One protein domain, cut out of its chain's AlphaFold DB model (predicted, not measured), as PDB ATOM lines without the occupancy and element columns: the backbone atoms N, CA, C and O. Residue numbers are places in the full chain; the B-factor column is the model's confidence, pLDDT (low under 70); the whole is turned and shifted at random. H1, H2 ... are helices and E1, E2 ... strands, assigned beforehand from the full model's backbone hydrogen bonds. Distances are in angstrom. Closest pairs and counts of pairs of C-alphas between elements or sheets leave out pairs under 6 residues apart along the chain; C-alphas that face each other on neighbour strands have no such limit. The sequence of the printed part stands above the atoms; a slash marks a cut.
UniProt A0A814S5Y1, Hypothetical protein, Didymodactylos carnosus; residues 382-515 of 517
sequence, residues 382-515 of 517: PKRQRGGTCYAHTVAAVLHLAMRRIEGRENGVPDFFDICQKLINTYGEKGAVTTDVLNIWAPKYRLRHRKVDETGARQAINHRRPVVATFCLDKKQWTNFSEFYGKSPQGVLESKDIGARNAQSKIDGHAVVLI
ATOM      1  N   PRO A 382      51.681  91.278   2.697       56.59
ATOM      2  CA  PRO A 382      51.366  91.650   4.070       56.59
ATOM      3  C   PRO A 382      52.021  90.668   5.050       56.59
ATOM      4  O   PRO A 382      51.734  89.469   5.044       56.59
ATOM      5  N   LYS A 383      52.928  91.161   5.896       63.78
ATOM      6  CA  LYS A 383      53.630  90.321   6.875       63.78
ATOM      7  C   LYS A 383      52.853  90.263   8.191       63.78
ATOM      8  O   LYS A 383      52.290  91.261   8.638       63.78
ATOM      9  N   ARG A 384      52.813  89.077   8.815       58.62
ATOM     10  CA  ARG A 384      52.130  88.866  10.102       58.62
ATOM     11  C   ARG A 384      52.818  89.683  11.199       58.62
ATOM     12  O   ARG A 384      53.906  89.332  11.641       58.62
ATOM     13  N   GLN A 385      52.151  90.739  11.649       65.50
ATOM     14  CA  GLN A 385      52.582  91.558  12.781       65.50
ATOM     15  C   GLN A 385      52.297  90.866  14.127       65.50
ATOM     16  O   GLN A 385      51.382  90.045  14.237       65.50
ATOM     17  N   ARG A 386      53.052  91.230  15.172       60.88
ATOM     18  CA  ARG A 386      52.784  90.842  16.569       60.88
ATOM     19  C   ARG A 386      52.464  92.089  17.396       60.88
ATOM     20  O   ARG A 386      53.197  93.073  17.325       60.88
ATOM     21  N   GLY A 387      51.383  92.052  18.176       67.12
ATOM     22  CA  GLY A 387      51.000  93.154  19.070       67.12
ATOM     23  C   GLY A 387      50.700  94.480  18.350       67.12
ATOM     24  O   GLY A 387      50.275  94.492  17.197       67.12
ATOM     25  N   GLY A 388      50.943  95.608  19.027       74.94
ATOM     26  CA  GLY A 388      50.688  96.972  18.538       74.94
ATOM     27  C   GLY A 388      51.753  97.521  17.578       74.94
ATOM     28  O   GLY A 388      51.958  98.728  17.501       74.94
ATOM     29  N   THR A 389      52.459  96.659  16.842       84.44
ATOM     30  CA  THR A 389      53.608  97.036  15.991       84.44
ATOM     31  C   THR A 389      53.229  97.450  14.565       84.44
ATOM     32  O   THR A 389      54.107  97.564  13.704       84.44
ATOM     33  N   CYS A 390      51.942  97.703  14.297       84.56
ATOM     34  CA  CYS A 390      51.464  98.102  12.969       84.56
ATOM     35  C   CYS A 390      52.174  99.359  12.450       84.56
ATOM     36  O   CYS A 390      52.648  99.364  11.320       84.56
ATOM     37  N   TYR A 391      52.373 100.374  13.301       89.75
ATOM     38  CA  TYR A 391      53.112 101.588  12.937       89.75
ATOM     39  C   TYR A 391      54.527 101.266  12.421       89.75
ATOM     40  O   TYR A 391      54.957 101.834  11.421       89.75
ATOM     41  N   ALA A 392      55.242 100.338  13.069       87.00
ATOM     42  CA  ALA A 392      56.619 100.005  12.725       87.00
ATOM     43  C   ALA A 392      56.684  99.287  11.376       87.00
ATOM     44  O   ALA A 392      57.487  99.661  10.525       87.00
ATOM     45  N   HIS A 393      55.783  98.326  11.148       84.56
ATOM     46  CA  HIS A 393      55.681  97.611   9.876       84.56
ATOM     47  C   HIS A 393      55.293  98.556   8.735       84.56
ATOM     48  O   HIS A 393      55.928  98.546   7.684       84.56
ATOM     49  N   THR A 394      54.297  99.419   8.944       86.19
ATOM     50  CA  THR A 394      53.860 100.392   7.941       86.19
ATOM     51  C   THR A 394      54.962 101.388   7.603       86.19
ATOM     52  O   THR A 394      55.255 101.594   6.426       86.19
ATOM     53  N   VAL A 395      55.605 101.990   8.611       90.38
ATOM     54  CA  VAL A 395      56.674 102.975   8.390       90.38
ATOM     55  C   VAL A 395      57.890 102.326   7.739       90.38
ATOM     56  O   VAL A 395      58.423 102.875   6.776       90.38
ATOM     57  N   ALA A 396      58.308 101.144   8.199       86.81
ATOM     58  CA  ALA A 396      59.408 100.413   7.581       86.81
ATOM     59  C   ALA A 396      59.124 100.103   6.109       86.81
ATOM     60  O   ALA A 396      59.983 100.344   5.264       86.81
ATOM     61  N   ALA A 397      57.910  99.646   5.794       83.25
ATOM     62  CA  ALA A 397      57.507  99.332   4.432       83.25
ATOM     63  C   ALA A 397      57.547 100.575   3.536       83.25
ATOM     64  O   ALA A 397      58.196 100.545   2.497       83.25
ATOM     65  N   VAL A 398      56.939 101.700   3.937       88.00
ATOM     66  CA  VAL A 398      56.954 102.900   3.081       88.00
ATOM     67  C   VAL A 398      58.340 103.510   2.926       88.00
ATOM     68  O   VAL A 398      58.649 104.007   1.847       88.00
ATOM     69  N   LEU A 399      59.193 103.454   3.956       89.38
ATOM     70  CA  LEU A 399      60.581 103.906   3.851       89.38
ATOM     71  C   LEU A 399      61.368 102.997   2.904       89.38
ATOM     72  O   LEU A 399      62.046 103.497   2.011       89.38
ATOM     73  N   HIS A 400      61.245 101.679   3.064       83.81
ATOM     74  CA  HIS A 400      61.900 100.692   2.209       83.81
ATOM     75  C   HIS A 400      61.464 100.845   0.744       83.81
ATOM     76  O   HIS A 400      62.307 101.007  -0.139       83.81
ATOM     77  N   LEU A 401      60.153 100.898   0.488       78.81
ATOM     78  CA  LEU A 401      59.594 101.091  -0.849       78.81
ATOM     79  C   LEU A 401      59.990 102.447  -1.444       78.81
ATOM     80  O   LEU A 401      60.371 102.509  -2.607       78.81
ATOM     81  N   ALA A 402      59.975 103.534  -0.665       84.25
ATOM     82  CA  ALA A 402      60.409 104.845  -1.146       84.25
ATOM     83  C   ALA A 402      61.909 104.884  -1.482       84.25
ATOM     84  O   ALA A 402      62.289 105.507  -2.471       84.25
ATOM     85  N   MET A 403      62.759 104.209  -0.701       83.81
ATOM     86  CA  MET A 403      64.197 104.116  -0.974       83.81
ATOM     87  C   MET A 403      64.509 103.267  -2.207       83.81
ATOM     88  O   MET A 403      65.400 103.642  -2.964       83.81
ATOM     89  N   ARG A 404      63.759 102.182  -2.458       75.62
ATOM     90  CA  ARG A 404      63.911 101.350  -3.672       75.62
ATOM     91  C   ARG A 404      63.615 102.091  -4.971       75.62
ATOM     92  O   ARG A 404      63.963 101.591  -6.030       75.62
ATOM     93  N   ARG A 405      63.020 103.284  -4.895       70.06
ATOM     94  CA  ARG A 405      62.777 104.151  -6.053       70.06
ATOM     95  C   ARG A 405      63.951 105.047  -6.430       70.06
ATOM     96  O   ARG A 405      63.854 105.773  -7.411       70.06
ATOM     97  N   ILE A 406      65.015 105.063  -5.632       71.12
ATOM     98  CA  ILE A 406      66.168 105.936  -5.843       71.12
ATOM     99  C   ILE A 406      67.300 105.088  -6.422       71.12
ATOM    100  O   ILE A 406      67.891 104.272  -5.716       71.12
ATOM    101  N   GLU A 407      67.597 105.287  -7.706       61.94
ATOM    102  CA  GLU A 407      68.725 104.641  -8.380       61.94
ATOM    103  C   GLU A 407      70.066 105.131  -7.810       61.94
ATOM    104  O   GLU A 407      70.206 106.299  -7.439       61.94
ATOM    105  N   GLY A 408      71.054 104.236  -7.718       62.50
ATOM    106  CA  GLY A 408      72.410 104.599  -7.290       62.50
ATOM    107  C   GLY A 408      72.516 105.061  -5.834       62.50
ATOM    108  O   GLY A 408      73.433 105.805  -5.488       62.50
ATOM    109  N   ARG A 409      71.576 104.657  -4.967       73.50
ATOM    110  CA  ARG A 409      71.593 105.033  -3.551       73.50
ATOM    111  C   ARG A 409      72.884 104.564  -2.873       73.50
ATOM    112  O   ARG A 409      73.164 103.370  -2.787       73.50
ATOM    113  N   GLU A 410      73.618 105.527  -2.333       70.94
ATOM    114  CA  GLU A 410      74.815 105.316  -1.522       70.94
ATOM    115  C   GLU A 410      74.515 104.346  -0.360       70.94
ATOM    116  O   GLU A 410      73.590 104.583   0.421       70.94
ATOM    117  N   ASN A 411      75.280 103.253  -0.261       77.69
ATOM    118  CA  ASN A 411      75.104 102.137   0.692       77.69
ATOM    119  C   ASN A 411      73.867 101.241   0.478       77.69
ATOM    120  O   ASN A 411      73.536 100.431   1.343       77.69
ATOM    121  N   GLY A 412      73.196 101.351  -0.672       79.88
ATOM    122  CA  GLY A 412      72.041 100.522  -1.012       79.88
ATOM    123  C   GLY A 412      70.783 100.843  -0.196       79.88
ATOM    124  O   GLY A 412      70.666 101.885   0.457       79.88
ATOM    125  N   VAL A 413      69.794  99.949  -0.274       81.25
ATOM    126  CA  VAL A 413      68.542 100.056   0.488       81.25
ATOM    127  C   VAL A 413      68.594  99.081   1.666       81.25
ATOM    128  O   VAL A 413      68.733  97.884   1.425       81.25
ATOM    129  N   PRO A 414      68.462  99.554   2.920       84.56
ATOM    130  CA  PRO A 414      68.401  98.672   4.079       84.56
ATOM    131  C   PRO A 414      67.237  97.682   3.990       84.56
ATOM    132  O   PRO A 414      66.164  98.018   3.465       84.56
ATOM    133  N   ASP A 415      67.434  96.490   4.549       81.94
ATOM    134  CA  ASP A 415      66.396  95.467   4.597       81.94
ATOM    135  C   ASP A 415      65.164  95.952   5.379       81.94
ATOM    136  O   ASP A 415      65.255  96.728   6.338       81.94
ATOM    137  N   PHE A 416      63.983  95.510   4.947       81.62
ATOM    138  CA  PHE A 416      62.722  95.870   5.588       81.62
ATOM    139  C   PHE A 416      62.700  95.483   7.076       81.62
ATOM    140  O   PHE A 416      62.284  96.298   7.908       81.62
ATOM    141  N   PHE A 417      63.156  94.274   7.423       80.81
ATOM    142  CA  PHE A 417      63.150  93.785   8.800       80.81
ATOM    143  C   PHE A 417      64.123  94.567   9.675       80.81
ATOM    144  O   PHE A 417      63.786  94.864  10.819       80.81
ATOM    145  N   ASP A 418      65.260  95.004   9.132       88.12
ATOM    146  CA  ASP A 418      66.205  95.852   9.863       88.12
ATOM    147  C   ASP A 418      65.593  97.209  10.225       88.12
ATOM    148  O   ASP A 418      65.747  97.696  11.349       88.12
ATOM    149  N   ILE A 419      64.884  97.840   9.282       89.12
ATOM    150  CA  ILE A 419      64.191  99.110   9.544       89.12
ATOM    151  C   ILE A 419      63.085  98.885  10.580       89.12
ATOM    152  O   ILE A 419      62.988  99.643  11.548       89.12
ATOM    153  N   CYS A 420      62.282  97.832  10.406       85.62
ATOM    154  CA  CYS A 420      61.174  97.497  11.299       85.62
ATOM    155  C   CYS A 420      61.660  97.214  12.728       85.62
ATOM    156  O   CYS A 420      61.152  97.803  13.683       85.62
ATOM    157  N   GLN A 421      62.701  96.394  12.889       88.06
ATOM    158  CA  GLN A 421      63.241  96.043  14.199       88.06
ATOM    159  C   GLN A 421      63.825  97.263  14.910       88.06
ATOM    160  O   GLN A 421      63.611  97.434  16.108       88.06
ATOM    161  N   LYS A 422      64.511  98.162  14.192       93.56
ATOM    162  CA  LYS A 422      65.008  99.400  14.805       93.56
ATOM    163  C   LYS A 422      63.871 100.312  15.266       93.56
ATOM    164  O   LYS A 422      63.995 100.938  16.318       93.56
ATOM    165  N   LEU A 423      62.769 100.381  14.515       92.38
ATOM    166  CA  LEU A 423      61.571 101.118  14.926       92.38
ATOM    167  C   LEU A 423      60.963 100.521  16.201       92.38
ATOM    168  O   LEU A 423      60.733 101.264  17.153       92.38
ATOM    169  N   ILE A 424      60.795  99.195  16.253       90.38
ATOM    170  CA  ILE A 424      60.285  98.484  17.436       90.38
ATOM    171  C   ILE A 424      61.211  98.688  18.641       90.38
ATOM    172  O   ILE A 424      60.733  99.005  19.723       90.38
ATOM    173  N   ASN A 425      62.529  98.597  18.464       92.50
ATOM    174  CA  ASN A 425      63.490  98.833  19.547       92.50
ATOM    175  C   ASN A 425      63.447 100.280  20.067       92.50
ATOM    176  O   ASN A 425      63.757 100.521  21.229       92.50
ATOM    177  N   THR A 426      63.081 101.244  19.213       93.62
ATOM    178  CA  THR A 426      63.050 102.671  19.570       93.62
ATOM    179  C   THR A 426      61.757 103.063  20.285       93.62
ATOM    180  O   THR A 426      61.808 103.806  21.259       93.62
ATOM    181  N   TYR A 427      60.601 102.597  19.804       91.19
ATOM    182  CA  TYR A 427      59.291 103.050  20.299       91.19
ATOM    183  C   TYR A 427      58.471 101.948  20.994       91.19
ATOM    184  O   TYR A 427      57.409 102.221  21.551       91.19
ATOM    185  N   GLY A 428      58.959 100.709  21.000       88.44
ATOM    186  CA  GLY A 428      58.325  99.562  21.640       88.44
ATOM    187  C   GLY A 428      57.175  98.941  20.843       88.44
ATOM    188  O   GLY A 428      56.834  99.340  19.729       88.44
ATOM    189  N   GLU A 429      56.547  97.931  21.445       86.56
ATOM    190  CA  GLU A 429      55.476  97.131  20.823       86.56
ATOM    191  C   GLU A 429      54.056  97.627  21.144       86.56
ATOM    192  O   GLU A 429      53.070  97.049  20.684       86.56
ATOM    193  N   LYS A 430      53.931  98.703  21.932       81.12
ATOM    194  CA  LYS A 430      52.647  99.241  22.421       81.12
ATOM    195  C   LYS A 430      52.027 100.311  21.508       81.12
ATOM    196  O   LYS A 430      51.108 101.006  21.931       81.12
ATOM    197  N   GLY A 431      52.502 100.421  20.269       79.25
ATOM    198  CA  GLY A 431      52.068 101.440  19.314       79.25
ATOM    199  C   GLY A 431      52.839 102.754  19.438       79.25
ATOM    200  O   GLY A 431      53.338 103.105  20.504       79.25
ATOM    201  N   ALA A 432      52.930 103.485  18.328       87.25
ATOM    202  CA  ALA A 432      53.491 104.829  18.269       87.25
ATOM    203  C   ALA A 432      52.723 105.669  17.243       87.25
ATOM    204  O   ALA A 432      52.103 105.134  16.320       87.25
ATOM    205  N   VAL A 433      52.775 106.993  17.392       88.81
ATOM    206  CA  VAL A 433      52.126 107.921  16.459       88.81
ATOM    207  C   VAL A 433      52.900 107.927  15.143       88.81
ATOM    208  O   VAL A 433      54.006 108.456  15.050       88.81
ATOM    209  N   THR A 434      52.309 107.346  14.099       92.06
ATOM    210  CA  THR A 434      52.958 107.128  12.796       92.06
ATOM    211  C   THR A 434      53.553 108.398  12.183       92.06
ATOM    212  O   THR A 434      54.623 108.351  11.578       92.06
ATOM    213  N   THR A 435      52.891 109.548  12.352       91.44
ATOM    214  CA  THR A 435      53.384 110.839  11.852       91.44
ATOM    215  C   THR A 435      54.682 111.264  12.535       91.44
ATOM    216  O   THR A 435      55.613 111.674  11.846       91.44
ATOM    217  N   ASP A 436      54.784 111.106  13.854       93.38
ATOM    218  CA  ASP A 436      55.982 111.474  14.615       93.38
ATOM    219  C   ASP A 436      57.156 110.567  14.251       93.38
ATOM    220  O   ASP A 436      58.281 111.024  14.033       93.38
ATOM    221  N   VAL A 437      56.869 109.274  14.077       94.75
ATOM    222  CA  VAL A 437      57.857 108.304  13.610       94.75
ATOM    223  C   VAL A 437      58.381 108.692  12.221       94.75
ATOM    224  O   VAL A 437      59.596 108.713  12.021       94.75
ATOM    225  N   LEU A 438      57.507 109.051  11.271       93.81
ATOM    226  CA  LEU A 438      57.909 109.484   9.925       93.81
ATOM    227  C   LEU A 438      58.715 110.791   9.933       93.81
ATOM    228  O   LEU A 438      59.725 110.860   9.229       93.81
ATOM    229  N   ASN A 439      58.329 111.770  10.757       94.69
ATOM    230  CA  ASN A 439      59.042 113.044  10.898       94.69
ATOM    231  C   ASN A 439      60.508 112.832  11.315       94.69
ATOM    232  O   ASN A 439      61.392 113.562  10.873       94.69
ATOM    233  N   ILE A 440      60.776 111.815  12.139       95.38
ATOM    234  CA  ILE A 440      62.125 111.485  12.615       95.38
ATOM    235  C   ILE A 440      62.870 110.584  11.625       95.38
ATOM    236  O   ILE A 440      64.066 110.764  11.392       95.38
ATOM    237  N   TRP A 441      62.200 109.577  11.063       95.38
ATOM    238  CA  TRP A 441      62.866 108.511  10.312       95.38
ATOM    239  C   TRP A 441      63.008 108.788   8.817       95.38
ATOM    240  O   TRP A 441      64.013 108.381   8.233       95.38
ATOM    241  N   ALA A 442      62.073 109.502   8.187       93.69
ATOM    242  CA  ALA A 442      62.200 109.835   6.769       93.69
ATOM    243  C   ALA A 442      63.452 110.694   6.480       93.69
ATOM    244  O   ALA A 442      64.218 110.320   5.583       93.69
ATOM    245  N   PRO A 443      63.769 111.752   7.262       94.31
ATOM    246  CA  PRO A 443      64.975 112.551   7.032       94.31
ATOM    247  C   PRO A 443      66.283 111.769   7.194       94.31
ATOM    248  O   PRO A 443      67.221 112.011   6.435       94.31
ATOM    249  N   LYS A 444      66.343 110.777   8.101       92.88
ATOM    250  CA  LYS A 444      67.524 109.897   8.264       92.88
ATOM    251  C   LYS A 444      67.881 109.155   6.979       92.88
ATOM    252  O   LYS A 444      69.045 108.857   6.735       92.88
ATOM    253  N   TYR A 445      66.885 108.900   6.137       89.88
ATOM    254  CA  TYR A 445      67.060 108.270   4.836       89.88
ATOM    255  C   TYR A 445      67.028 109.267   3.668       89.88
ATOM    256  O   TYR A 445      66.920 108.837   2.518       89.88
ATOM    257  N   ARG A 446      67.164 110.575   3.928       90.56
ATOM    258  CA  ARG A 446      67.063 111.649   2.922       90.56
ATOM    259  C   ARG A 446      65.712 111.642   2.180       90.56
ATOM    260  O   ARG A 446      65.628 112.062   1.030       90.56
ATOM    261  N   LEU A 447      64.653 111.154   2.828       91.12
ATOM    262  CA  LEU A 447      63.286 111.136   2.306       91.12
ATOM    263  C   LEU A 447      62.463 112.291   2.888       91.12
ATOM    264  O   LEU A 447      62.759 112.819   3.958       91.12
ATOM    265  N   ARG A 448      61.393 112.661   2.181       92.31
ATOM    266  CA  ARG A 448      60.395 113.645   2.621       92.31
ATOM    267  C   ARG A 448      59.009 113.018   2.552       92.31
ATOM    268  O   ARG A 448      58.746 112.212   1.663       92.31
ATOM    269  N   HIS A 449      58.118 113.423   3.448       93.06
ATOM    270  CA  HIS A 449      56.709 113.046   3.400       93.06
ATOM    271  C   HIS A 449      55.821 114.279   3.582       93.06
ATOM    272  O   HIS A 449      56.270 115.328   4.039       93.06
ATOM    273  N   ARG A 450      54.554 114.151   3.191       93.75
ATOM    274  CA  ARG A 450      53.529 115.186   3.336       93.75
ATOM    275  C   ARG A 450      52.188 114.508   3.590       93.75
ATOM    276  O   ARG A 450      51.913 113.476   2.984       93.75
ATOM    277  N   LYS A 451      51.361 115.088   4.462       93.44
ATOM    278  CA  LYS A 451      49.972 114.652   4.656       93.44
ATOM    279  C   LYS A 451      49.127 115.081   3.453       93.44
ATOM    280  O   LYS A 451      49.272 116.202   2.974       93.44
ATOM    281  N   VAL A 452      48.273 114.190   2.969       92.00
ATOM    282  CA  VAL A 452      47.387 114.416   1.821       92.00
ATOM    283  C   VAL A 452      45.973 113.944   2.154       92.00
ATOM    284  O   VAL A 452      45.787 113.193   3.112       92.00
ATOM    285  N   ASP A 453      44.995 114.425   1.395       91.56
ATOM    286  CA  ASP A 453      43.628 113.902   1.378       91.56
ATOM    287  C   ASP A 453      43.530 112.651   0.478       91.56
ATOM    288  O   ASP A 453      44.540 112.145  -0.020       91.56
ATOM    289  N   GLU A 454      42.318 112.126   0.279       88.06
ATOM    290  CA  GLU A 454      42.090 110.942  -0.559       88.06
ATOM    291  C   GLU A 454      42.568 111.156  -2.005       88.06
ATOM    292  O   GLU A 454      43.275 110.314  -2.561       88.06
ATOM    293  N   THR A 455      42.239 112.303  -2.605       83.81
ATOM    294  CA  THR A 455      42.651 112.645  -3.972       83.81
ATOM    295  C   THR A 455      44.171 112.675  -4.094       83.81
ATOM    296  O   THR A 455      44.737 112.057  -4.998       83.81
ATOM    297  N   GLY A 456      44.856 113.332  -3.155       85.69
ATOM    298  CA  GLY A 456      46.311 113.369  -3.119       85.69
ATOM    299  C   GLY A 456      46.941 111.996  -2.857       85.69
ATOM    300  O   GLY A 456      48.020 111.718  -3.382       85.69
ATOM    301  N   ALA A 457      46.279 111.113  -2.103       85.00
ATOM    302  CA  ALA A 457      46.715 109.729  -1.915       85.00
ATOM    303  C   ALA A 457      46.611 108.914  -3.215       85.00
ATOM    304  O   ALA A 457      47.572 108.245  -3.594       85.00
ATOM    305  N   ARG A 458      45.495 109.025  -3.947       78.31
ATOM    306  CA  ARG A 458      45.316 108.390  -5.266       78.31
ATOM    307  C   ARG A 458      46.356 108.882  -6.273       78.31
ATOM    308  O   ARG A 458      47.011 108.080  -6.933       78.31
ATOM    309  N   GLN A 459      46.597 110.194  -6.320       76.00
ATOM    310  CA  GLN A 459      47.668 110.776  -7.137       76.00
ATOM    311  C   GLN A 459      49.045 110.234  -6.743       76.00
ATOM    312  O   GLN A 459      49.836 109.866  -7.607       76.00
ATOM    313  N   ALA A 460      49.343 110.149  -5.445       81.56
ATOM    314  CA  ALA A 460      50.604 109.594  -4.968       81.56
ATOM    315  C   ALA A 460      50.799 108.145  -5.445       81.56
ATOM    316  O   ALA A 460      51.880 107.833  -5.946       81.56
ATOM    317  N   ILE A 461      49.761 107.306  -5.386       76.38
ATOM    318  CA  ILE A 461      49.807 105.925  -5.890       76.38
ATOM    319  C   ILE A 461      50.010 105.893  -7.415       76.38
ATOM    320  O   ILE A 461      50.869 105.147  -7.881       76.38
ATOM    321  N   ASN A 462      49.340 106.757  -8.187       66.62
ATOM    322  CA  ASN A 462      49.568 106.882  -9.639       66.62
ATOM    323  C   ASN A 462      51.008 107.297  -9.975       66.62
ATOM    324  O   ASN A 462      51.602 106.806 -10.929       66.62
ATOM    325  N   HIS A 463      51.616 108.144  -9.141       72.00
ATOM    326  CA  HIS A 463      53.039 108.491  -9.209       72.00
ATOM    327  C   HIS A 463      53.953 107.458  -8.521       72.00
ATOM    328  O   HIS A 463      55.108 107.770  -8.186       72.00
ATOM    329  N   ARG A 464      53.437 106.251  -8.256       70.69
ATOM    330  CA  ARG A 464      54.146 105.105  -7.666       70.69
ATOM    331  C   ARG A 464      54.813 105.435  -6.336       70.69
ATOM    332  O   ARG A 464      55.907 104.968  -6.024       70.69
ATOM    333  N   ARG A 465      54.191 106.322  -5.561       80.19
ATOM    334  CA  ARG A 465      54.639 106.715  -4.225       80.19
ATOM    335  C   ARG A 465      53.836 105.910  -3.200       80.19
ATOM    336  O   ARG A 465      52.609 105.971  -3.249       80.19
ATOM    337  N   PRO A 466      54.489 105.187  -2.273       83.81
ATOM    338  CA  PRO A 466      53.767 104.474  -1.229       83.81
ATOM    339  C   PRO A 466      53.056 105.475  -0.314       83.81
ATOM    340  O   PRO A 466      53.624 106.514   0.039       83.81
ATOM    341  N   VAL A 467      51.824 105.158   0.078       89.19
ATOM    342  CA  VAL A 467      51.020 106.001   0.969       89.19
ATOM    343  C   VAL A 467      50.802 105.282   2.289       89.19
ATOM    344  O   VAL A 467      50.457 104.105   2.325       89.19
ATOM    345  N   VAL A 468      50.990 106.006   3.389       91.75
ATOM    346  CA  VAL A 468      50.587 105.552   4.721       91.75
ATOM    347  C   VAL A 468      49.167 106.021   4.977       91.75
ATOM    348  O   VAL A 468      48.909 107.223   4.943       91.75
ATOM    349  N   ALA A 469      48.275 105.087   5.286       91.25
ATOM    350  CA  ALA A 469      46.953 105.398   5.805       91.25
ATOM    351  C   ALA A 469      46.858 104.953   7.265       91.25
ATOM    352  O   ALA A 469      47.357 103.896   7.645       91.25
ATOM    353  N   THR A 470      46.224 105.777   8.091       91.25
ATOM    354  CA  THR A 470      45.973 105.480   9.502       91.25
ATOM    355  C   THR A 470      44.497 105.662   9.794       91.25
ATOM    356  O   THR A 470      43.915 106.658   9.364       91.25
ATOM    357  N   PHE A 471      43.907 104.749  10.551       89.69
ATOM    358  CA  PHE A 471      42.506 104.822  10.956       89.69
ATOM    359  C   PHE A 471      42.334 104.295  12.381       89.69
ATOM    360  O   PHE A 471      43.179 103.556  12.880       89.69
ATOM    361  N   CYS A 472      41.244 104.685  13.041       89.19
ATOM    362  CA  CYS A 472      40.920 104.245  14.395       89.19
ATOM    363  C   CYS A 472      39.518 103.644  14.414       89.19
ATOM    364  O   CYS A 472      38.586 104.272  13.912       89.19
ATOM    365  N   LEU A 473      39.372 102.472  15.027       90.44
ATOM    366  CA  LEU A 473      38.098 101.765  15.156       90.44
ATOM    367  C   LEU A 473      37.792 101.498  16.629       90.44
ATOM    368  O   LEU A 473      38.703 101.344  17.448       90.44
ATOM    369  N   ASP A 474      36.508 101.440  16.974       91.81
ATOM    370  CA  ASP A 474      36.083 100.907  18.268       91.81
ATOM    371  C   ASP A 474      36.080  99.366  18.283       91.81
ATOM    372  O   ASP A 474      36.283  98.708  17.262       91.81
ATOM    373  N   LYS A 475      35.853  98.763  19.456       89.50
ATOM    374  CA  LYS A 475      35.873  97.300  19.623       89.50
ATOM    375  C   LYS A 475      34.917  96.567  18.669       89.50
ATOM    376  O   LYS A 475      35.281  95.513  18.160       89.50
ATOM    377  N   LYS A 476      33.712  97.100  18.433       90.19
ATOM    378  CA  LYS A 476      32.715  96.464  17.557       90.19
ATOM    379  C   LYS A 476      33.149  96.576  16.099       90.19
ATOM    380  O   LYS A 476      33.095  95.597  15.363       90.19
ATOM    381  N   GLN A 477      33.629  97.749  15.703       92.50
ATOM    382  CA  GLN A 477      34.155  97.982  14.363       92.50
ATOM    383  C   GLN A 477      35.387  97.109  14.074       92.50
ATOM    384  O   GLN A 477      35.509  96.590  12.969       92.50
ATOM    385  N   TRP A 478      36.255  96.869  15.063       91.69
ATOM    386  CA  TRP A 478      37.373  95.925  14.946       91.69
ATOM    387  C   TRP A 478      36.924  94.478  14.732       91.69
ATOM    388  O   TRP A 478      37.526  93.771  13.919       91.69
ATOM    389  N   THR A 479      35.869  94.040  15.427       90.88
ATOM    390  CA  THR A 479      35.252  92.726  15.196       90.88
ATOM    391  C   THR A 479      34.747  92.620  13.759       90.88
ATOM    392  O   THR A 479      35.146  91.703  13.048       90.88
ATOM    393  N   ASN A 480      33.978  93.608  13.294       92.12
ATOM    394  CA  ASN A 480      33.439  93.633  11.933       92.12
ATOM    395  C   ASN A 480      34.543  93.650  10.864       92.12
ATOM    396  O   ASN A 480      34.498  92.880   9.909       92.12
ATOM    397  N   PHE A 481      35.570  94.487  11.049       91.25
ATOM    398  CA  PHE A 481      36.733  94.564  10.164       91.25
ATOM    399  C   PHE A 481      37.449  93.209  10.055       91.25
ATOM    400  O   PHE A 481      37.756  92.744   8.957       91.25
ATOM    401  N   SER A 482      37.689  92.559  11.198       88.06
ATOM    402  CA  SER A 482      38.387  91.269  11.257       88.06
ATOM    403  C   SER A 482      37.562  90.148  10.623       88.06
ATOM    404  O   SER A 482      38.103  89.329   9.883       88.06
ATOM    405  N   GLU A 483      36.252  90.119  10.873       91.88
ATOM    406  CA  GLU A 483      35.341  89.146  10.266       91.88
ATOM    407  C   GLU A 483      35.227  89.324   8.751       91.88
ATOM    408  O   GLU A 483      35.230  88.329   8.022       91.88
ATOM    409  N   PHE A 484      35.159  90.570   8.270       93.88
ATOM    410  CA  PHE A 484      35.084  90.867   6.844       93.88
ATOM    411  C   PHE A 484      36.311  90.328   6.109       93.88
ATOM    412  O   PHE A 484      36.164  89.498   5.216       93.88
ATOM    413  N   TYR A 485      37.520  90.726   6.518       86.62
ATOM    414  CA  TYR A 485      38.744  90.287   5.842       86.62
ATOM    415  C   TYR A 485      39.096  88.821   6.122       86.62
ATOM    416  O   TYR A 485      39.787  88.200   5.318       86.62
ATOM    417  N   GLY A 486      38.580  88.237   7.208       86.44
ATOM    418  CA  GLY A 486      38.634  86.794   7.436       86.44
ATOM    419  C   GLY A 486      37.829  85.995   6.404       86.44
ATOM    420  O   GLY A 486      38.242  84.901   6.027       86.44
ATOM    421  N   LYS A 487      36.705  86.545   5.918       89.94
ATOM    422  CA  LYS A 487      35.845  85.919   4.895       89.94
ATOM    423  C   LYS A 487      36.210  86.331   3.468       89.94
ATOM    424  O   LYS A 487      36.125  85.513   2.558       89.94
ATOM    425  N   SER A 488      36.603  87.587   3.271       87.75
ATOM    426  CA  SER A 488      36.905  88.187   1.971       87.75
ATOM    427  C   SER A 488      38.235  88.951   2.025       87.75
ATOM    428  O   SER A 488      38.249  90.180   2.106       87.75
ATOM    429  N   PRO A 489      39.385  88.248   1.977       78.81
ATOM    430  CA  PRO A 489      40.706  88.868   2.136       78.81
ATOM    431  C   PRO A 489      41.047  89.924   1.074       78.81
ATOM    432  O   PRO A 489      41.877  90.795   1.318       78.81
ATOM    433  N   GLN A 490      40.424  89.836  -0.105       78.25
ATOM    434  CA  GLN A 490      40.582  90.782  -1.218       78.25
ATOM    435  C   GLN A 490      39.332  91.651  -1.439       78.25
ATOM    436  O   GLN A 490      39.261  92.385  -2.422       78.25
ATOM    437  N   GLY A 491      38.331  91.549  -0.560       80.75
ATOM    438  CA  GLY A 491      37.092  92.309  -0.668       80.75
ATOM    439  C   GLY A 491      37.285  93.799  -0.393       80.75
ATOM    440  O   GLY A 491      38.196  94.209   0.332       80.75
ATOM    441  N   VAL A 492      36.385  94.612  -0.943       86.69
ATOM    442  CA  VAL A 492      36.297  96.043  -0.642       86.69
ATOM    443  C   VAL A 492      35.362  96.225   0.550       86.69
ATOM    444  O   VAL A 492      34.175  95.938   0.445       86.69
ATOM    445  N   LEU A 493      35.911  96.665   1.683       85.81
ATOM    446  CA  LEU A 493      35.143  96.956   2.894       85.81
ATOM    447  C   LEU A 493      34.405  98.293   2.732       85.81
ATOM    448  O   LEU A 493      35.043  99.334   2.572       85.81
ATOM    449  N   GLU A 494      33.075  98.286   2.817       88.31
ATOM    450  CA  GLU A 494      32.245  99.489   2.746       88.31
ATOM    451  C   GLU A 494      31.790  99.969   4.137       88.31
ATOM    452  O   GLU A 494      31.825  99.250   5.139       88.31
ATOM    453  N   SER A 495      31.276 101.204   4.215       85.62
ATOM    454  CA  SER A 495      30.779 101.777   5.479       85.62
ATOM    455  C   SER A 495      29.651 100.955   6.122       85.62
ATOM    456  O   SER A 495      29.485 100.994   7.343       85.62
ATOM    457  N   LYS A 496      28.864 100.226   5.321       88.25
ATOM    458  CA  LYS A 496      27.789  99.350   5.812       88.25
ATOM    459  C   LYS A 496      28.330  98.105   6.522       88.25
ATOM    460  O   LYS A 496      27.705  97.636   7.468       88.25
ATOM    461  N   ASP A 497      29.502  97.626   6.108       89.81
ATOM    462  CA  ASP A 497      30.130  96.418   6.646       89.81
ATOM    463  C   ASP A 497      30.786  96.700   8.002       89.81
ATOM    464  O   ASP A 497      30.763  95.864   8.903       89.81
ATOM    465  N   ILE A 498      31.338  97.908   8.180       89.12
ATOM    466  CA  ILE A 498      32.007  98.299   9.427       89.12
ATOM    467  C   ILE A 498      31.025  98.768  10.508       89.12
ATOM    468  O   ILE A 498      31.237  98.500  11.694       89.12
ATOM    469  N   GLY A 499      29.921  99.409  10.108       87.44
ATOM    470  CA  GLY A 499      28.877  99.910  11.000       87.44
ATOM    471  C   GLY A 499      29.212 101.233  11.712       87.44
ATOM    472  O   GLY A 499      30.338 101.735  11.688       87.44
ATOM    473  N   ALA A 500      28.195 101.815  12.357       85.19
ATOM    474  CA  ALA A 500      28.308 103.097  13.052       85.19
ATOM    475  C   ALA A 500      29.161 103.001  14.327       85.19
ATOM    476  O   ALA A 500      29.068 102.033  15.087       85.19
ATOM    477  N   ARG A 501      29.953 104.048  14.577       80.38
ATOM    478  CA  ARG A 501      30.807 104.171  15.762       80.38
ATOM    479  C   ARG A 501      29.979 104.425  17.020       80.38
ATOM    480  O   ARG A 501      29.089 105.273  17.022       80.38
ATOM    481  N   ASN A 502      30.355 103.780  18.120       81.81
ATOM    482  CA  ASN A 502      29.874 104.140  19.449       81.81
ATOM    483  C   ASN A 502      30.754 105.258  20.048       81.81
ATOM    484  O   ASN A 502      31.964 105.091  20.220       81.81
ATOM    485  N   ALA A 503      30.146 106.404  20.373       77.88
ATOM    486  CA  ALA A 503      30.851 107.584  20.878       77.88
ATOM    487  C   ALA A 503      31.520 107.368  22.250       77.88
ATOM    488  O   ALA A 503      32.534 108.005  22.527       77.88
ATOM    489  N   GLN A 504      30.992 106.467  23.089       80.38
ATOM    490  CA  GLN A 504      31.544 106.168  24.417       80.38
ATOM    491  C   GLN A 504      32.603 105.053  24.413       80.38
ATOM    492  O   GLN A 504      33.230 104.790  25.441       80.38
ATOM    493  N   SER A 505      32.824 104.380  23.282       83.81
ATOM    494  CA  SER A 505      33.781 103.278  23.201       83.81
ATOM    495  C   SER A 505      35.224 103.763  23.071       83.81
ATOM    496  O   SER A 505      35.532 104.690  22.318       83.81
ATOM    497  N   LYS A 506      36.140 103.060  23.749       85.25
ATOM    498  CA  LYS A 506      37.580 103.211  23.521       85.25
ATOM    499  C   LYS A 506      37.908 102.840  22.071       85.25
ATOM    500  O   LYS A 506      37.440 101.816  21.574       85.25
ATOM    501  N   ILE A 507      38.717 103.675  21.426       87.75
ATOM    502  CA  ILE A 507      39.218 103.453  20.069       87.75
ATOM    503  C   ILE A 507      40.639 102.908  20.106       87.75
ATOM    504  O   ILE A 507      41.410 103.241  21.009       87.75
ATOM    505  N   ASP A 508      40.971 102.099  19.110       83.88
ATOM    506  CA  ASP A 508      42.327 101.629  18.863       83.88
ATOM    507  C   ASP A 508      42.730 101.934  17.419       83.88
ATOM    508  O   ASP A 508      41.896 101.893  16.506       83.88
ATOM    509  N   GLY A 509      43.990 102.317  17.244       85.88
ATOM    510  CA  GLY A 509      44.537 102.831  15.996       85.88
ATOM    511  C   GLY A 509      45.247 101.753  15.190       85.88
ATOM    512  O   GLY A 509      45.861 100.838  15.733       85.88
ATOM    513  N   HIS A 510      45.215 101.892  13.872       89.25
ATOM    514  CA  HIS A 510      45.952 101.033  12.961       89.25
ATOM    515  C   HIS A 510      46.555 101.830  11.814       89.25
ATOM    516  O   HIS A 510      46.046 102.883  11.424       89.25
ATOM    517  N   ALA A 511      47.663 101.318  11.289       88.25
ATOM    518  CA  ALA A 511      48.381 101.880  10.162       88.25
ATOM    519  C   ALA A 511      48.509 100.815   9.071       88.25
ATOM    520  O   ALA A 511      48.788  99.653   9.362       88.25
ATOM    521  N   VAL A 512      48.302 101.220   7.822       85.88
ATOM    522  CA  VAL A 512      48.404 100.368   6.635       85.88
ATOM    523  C   VAL A 512      49.166 101.092   5.533       85.88
ATOM    524  O   VAL A 512      49.268 102.322   5.521       85.88
ATOM    525  N   VAL A 513      49.708 100.317   4.597       82.12
ATOM    526  CA  VAL A 513      50.341 100.845   3.388       82.12
ATOM    527  C   VAL A 513      49.381 100.679   2.220       82.12
ATOM    528  O   VAL A 513      48.891  99.578   1.980       82.12
ATOM    529  N   LEU A 514      49.154 101.753   1.474       79.75
ATOM    530  CA  LEU A 514      48.456 101.712   0.197       79.75
ATOM    531  C   LEU A 514      49.500 101.716  -0.924       79.75
ATOM    532  O   LEU A 514      50.325 102.630  -1.019       79.75
ATOM    533  N   ILE A 515      49.466 100.667  -1.744       64.94
ATOM    534  CA  ILE A 515      50.399 100.442  -2.862       64.94
ATOM    535  C   ILE A 515      49.695 100.301  -4.217       64.94
ATOM    536  O   ILE A 515      50.337 100.451  -5.251       64.94
TER     537      ILE A 515
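Overview. This is residues 382 to 515 of the 517 residues of the protein "Hypothetical protein" of Didymodactylos carnosus (UniProt A0A814S5Y1). A long antiparallel ribbon of two strands, E1 and E2, runs between two groups of helices: H1 packs on the ribbon, with H2 and H3 packed on H1, while H5 and short H6 sit by the ribbon's end at residues 474 and 507. H4 sits by its other end, at residues 467 and 514, and residues 406 to 411 stick out. The printed part has 134 residues with six named helices and two named strands, in the order H1 H2 H3 H4 E1 H5 H6 E2; the class is mixed, helices and strands. It is compact, with a radius of gyration of the C-alphas of 16.0 A and spans of 48 by 33 by 26 A.

Arrangement. Start at H1, residues 390 to 403, which touches H2, residues 416 to 427, at a steep tilt of 46 degrees, opposite ways; the closest C-alphas, of Ala 396 and Cys 420, are 5.0 A apart. H3, residues 434 to 444, touches H1, closest at the C-alphas of Tyr 391 and Thr 434, 5.5 A. H4, residues 454 to 462, touches no helix. Antiparallel E1, residues 467 to 474, and E2, residues 507 to 514, have N 469 and O 512 within hydrogen-bond range, 2.9 A. The closest C-alphas of H1 and E2, Tyr 391 and Ala 511, are 5.5 A apart. H5, residues 475 to 487, touches H6, residues 495 to 498, closest at the C-alphas of Gln 477 and Ile 498, 5.4 A. Every O i to N i+4 pair is within hydrogen-bond range in H1, H2, H4 and H5; H3 has 5 of 7, and H6 is too short for one.

Along the chain. Find C-alpha 390 at (51.464, 98.102, 12.969); from there H1 runs 19.8 A. E1 runs 23.4 A from C-alpha 467 at (51.020, 106.001, 0.969), and H5 18.6 A. E2 runs 22.0 A to C-alpha 514 at (48.456, 101.712, 0.197).

Size, cuts and confidence. The C-alphas farthest apart, of Gly 408 and Gln 504, are 51.7 A apart. The printed part has no cut, and the link H1 to H2 is long, with 12 residues. Look for pLDDT under 70 at residues 382 to 387, 407 to 408, 462 and 515.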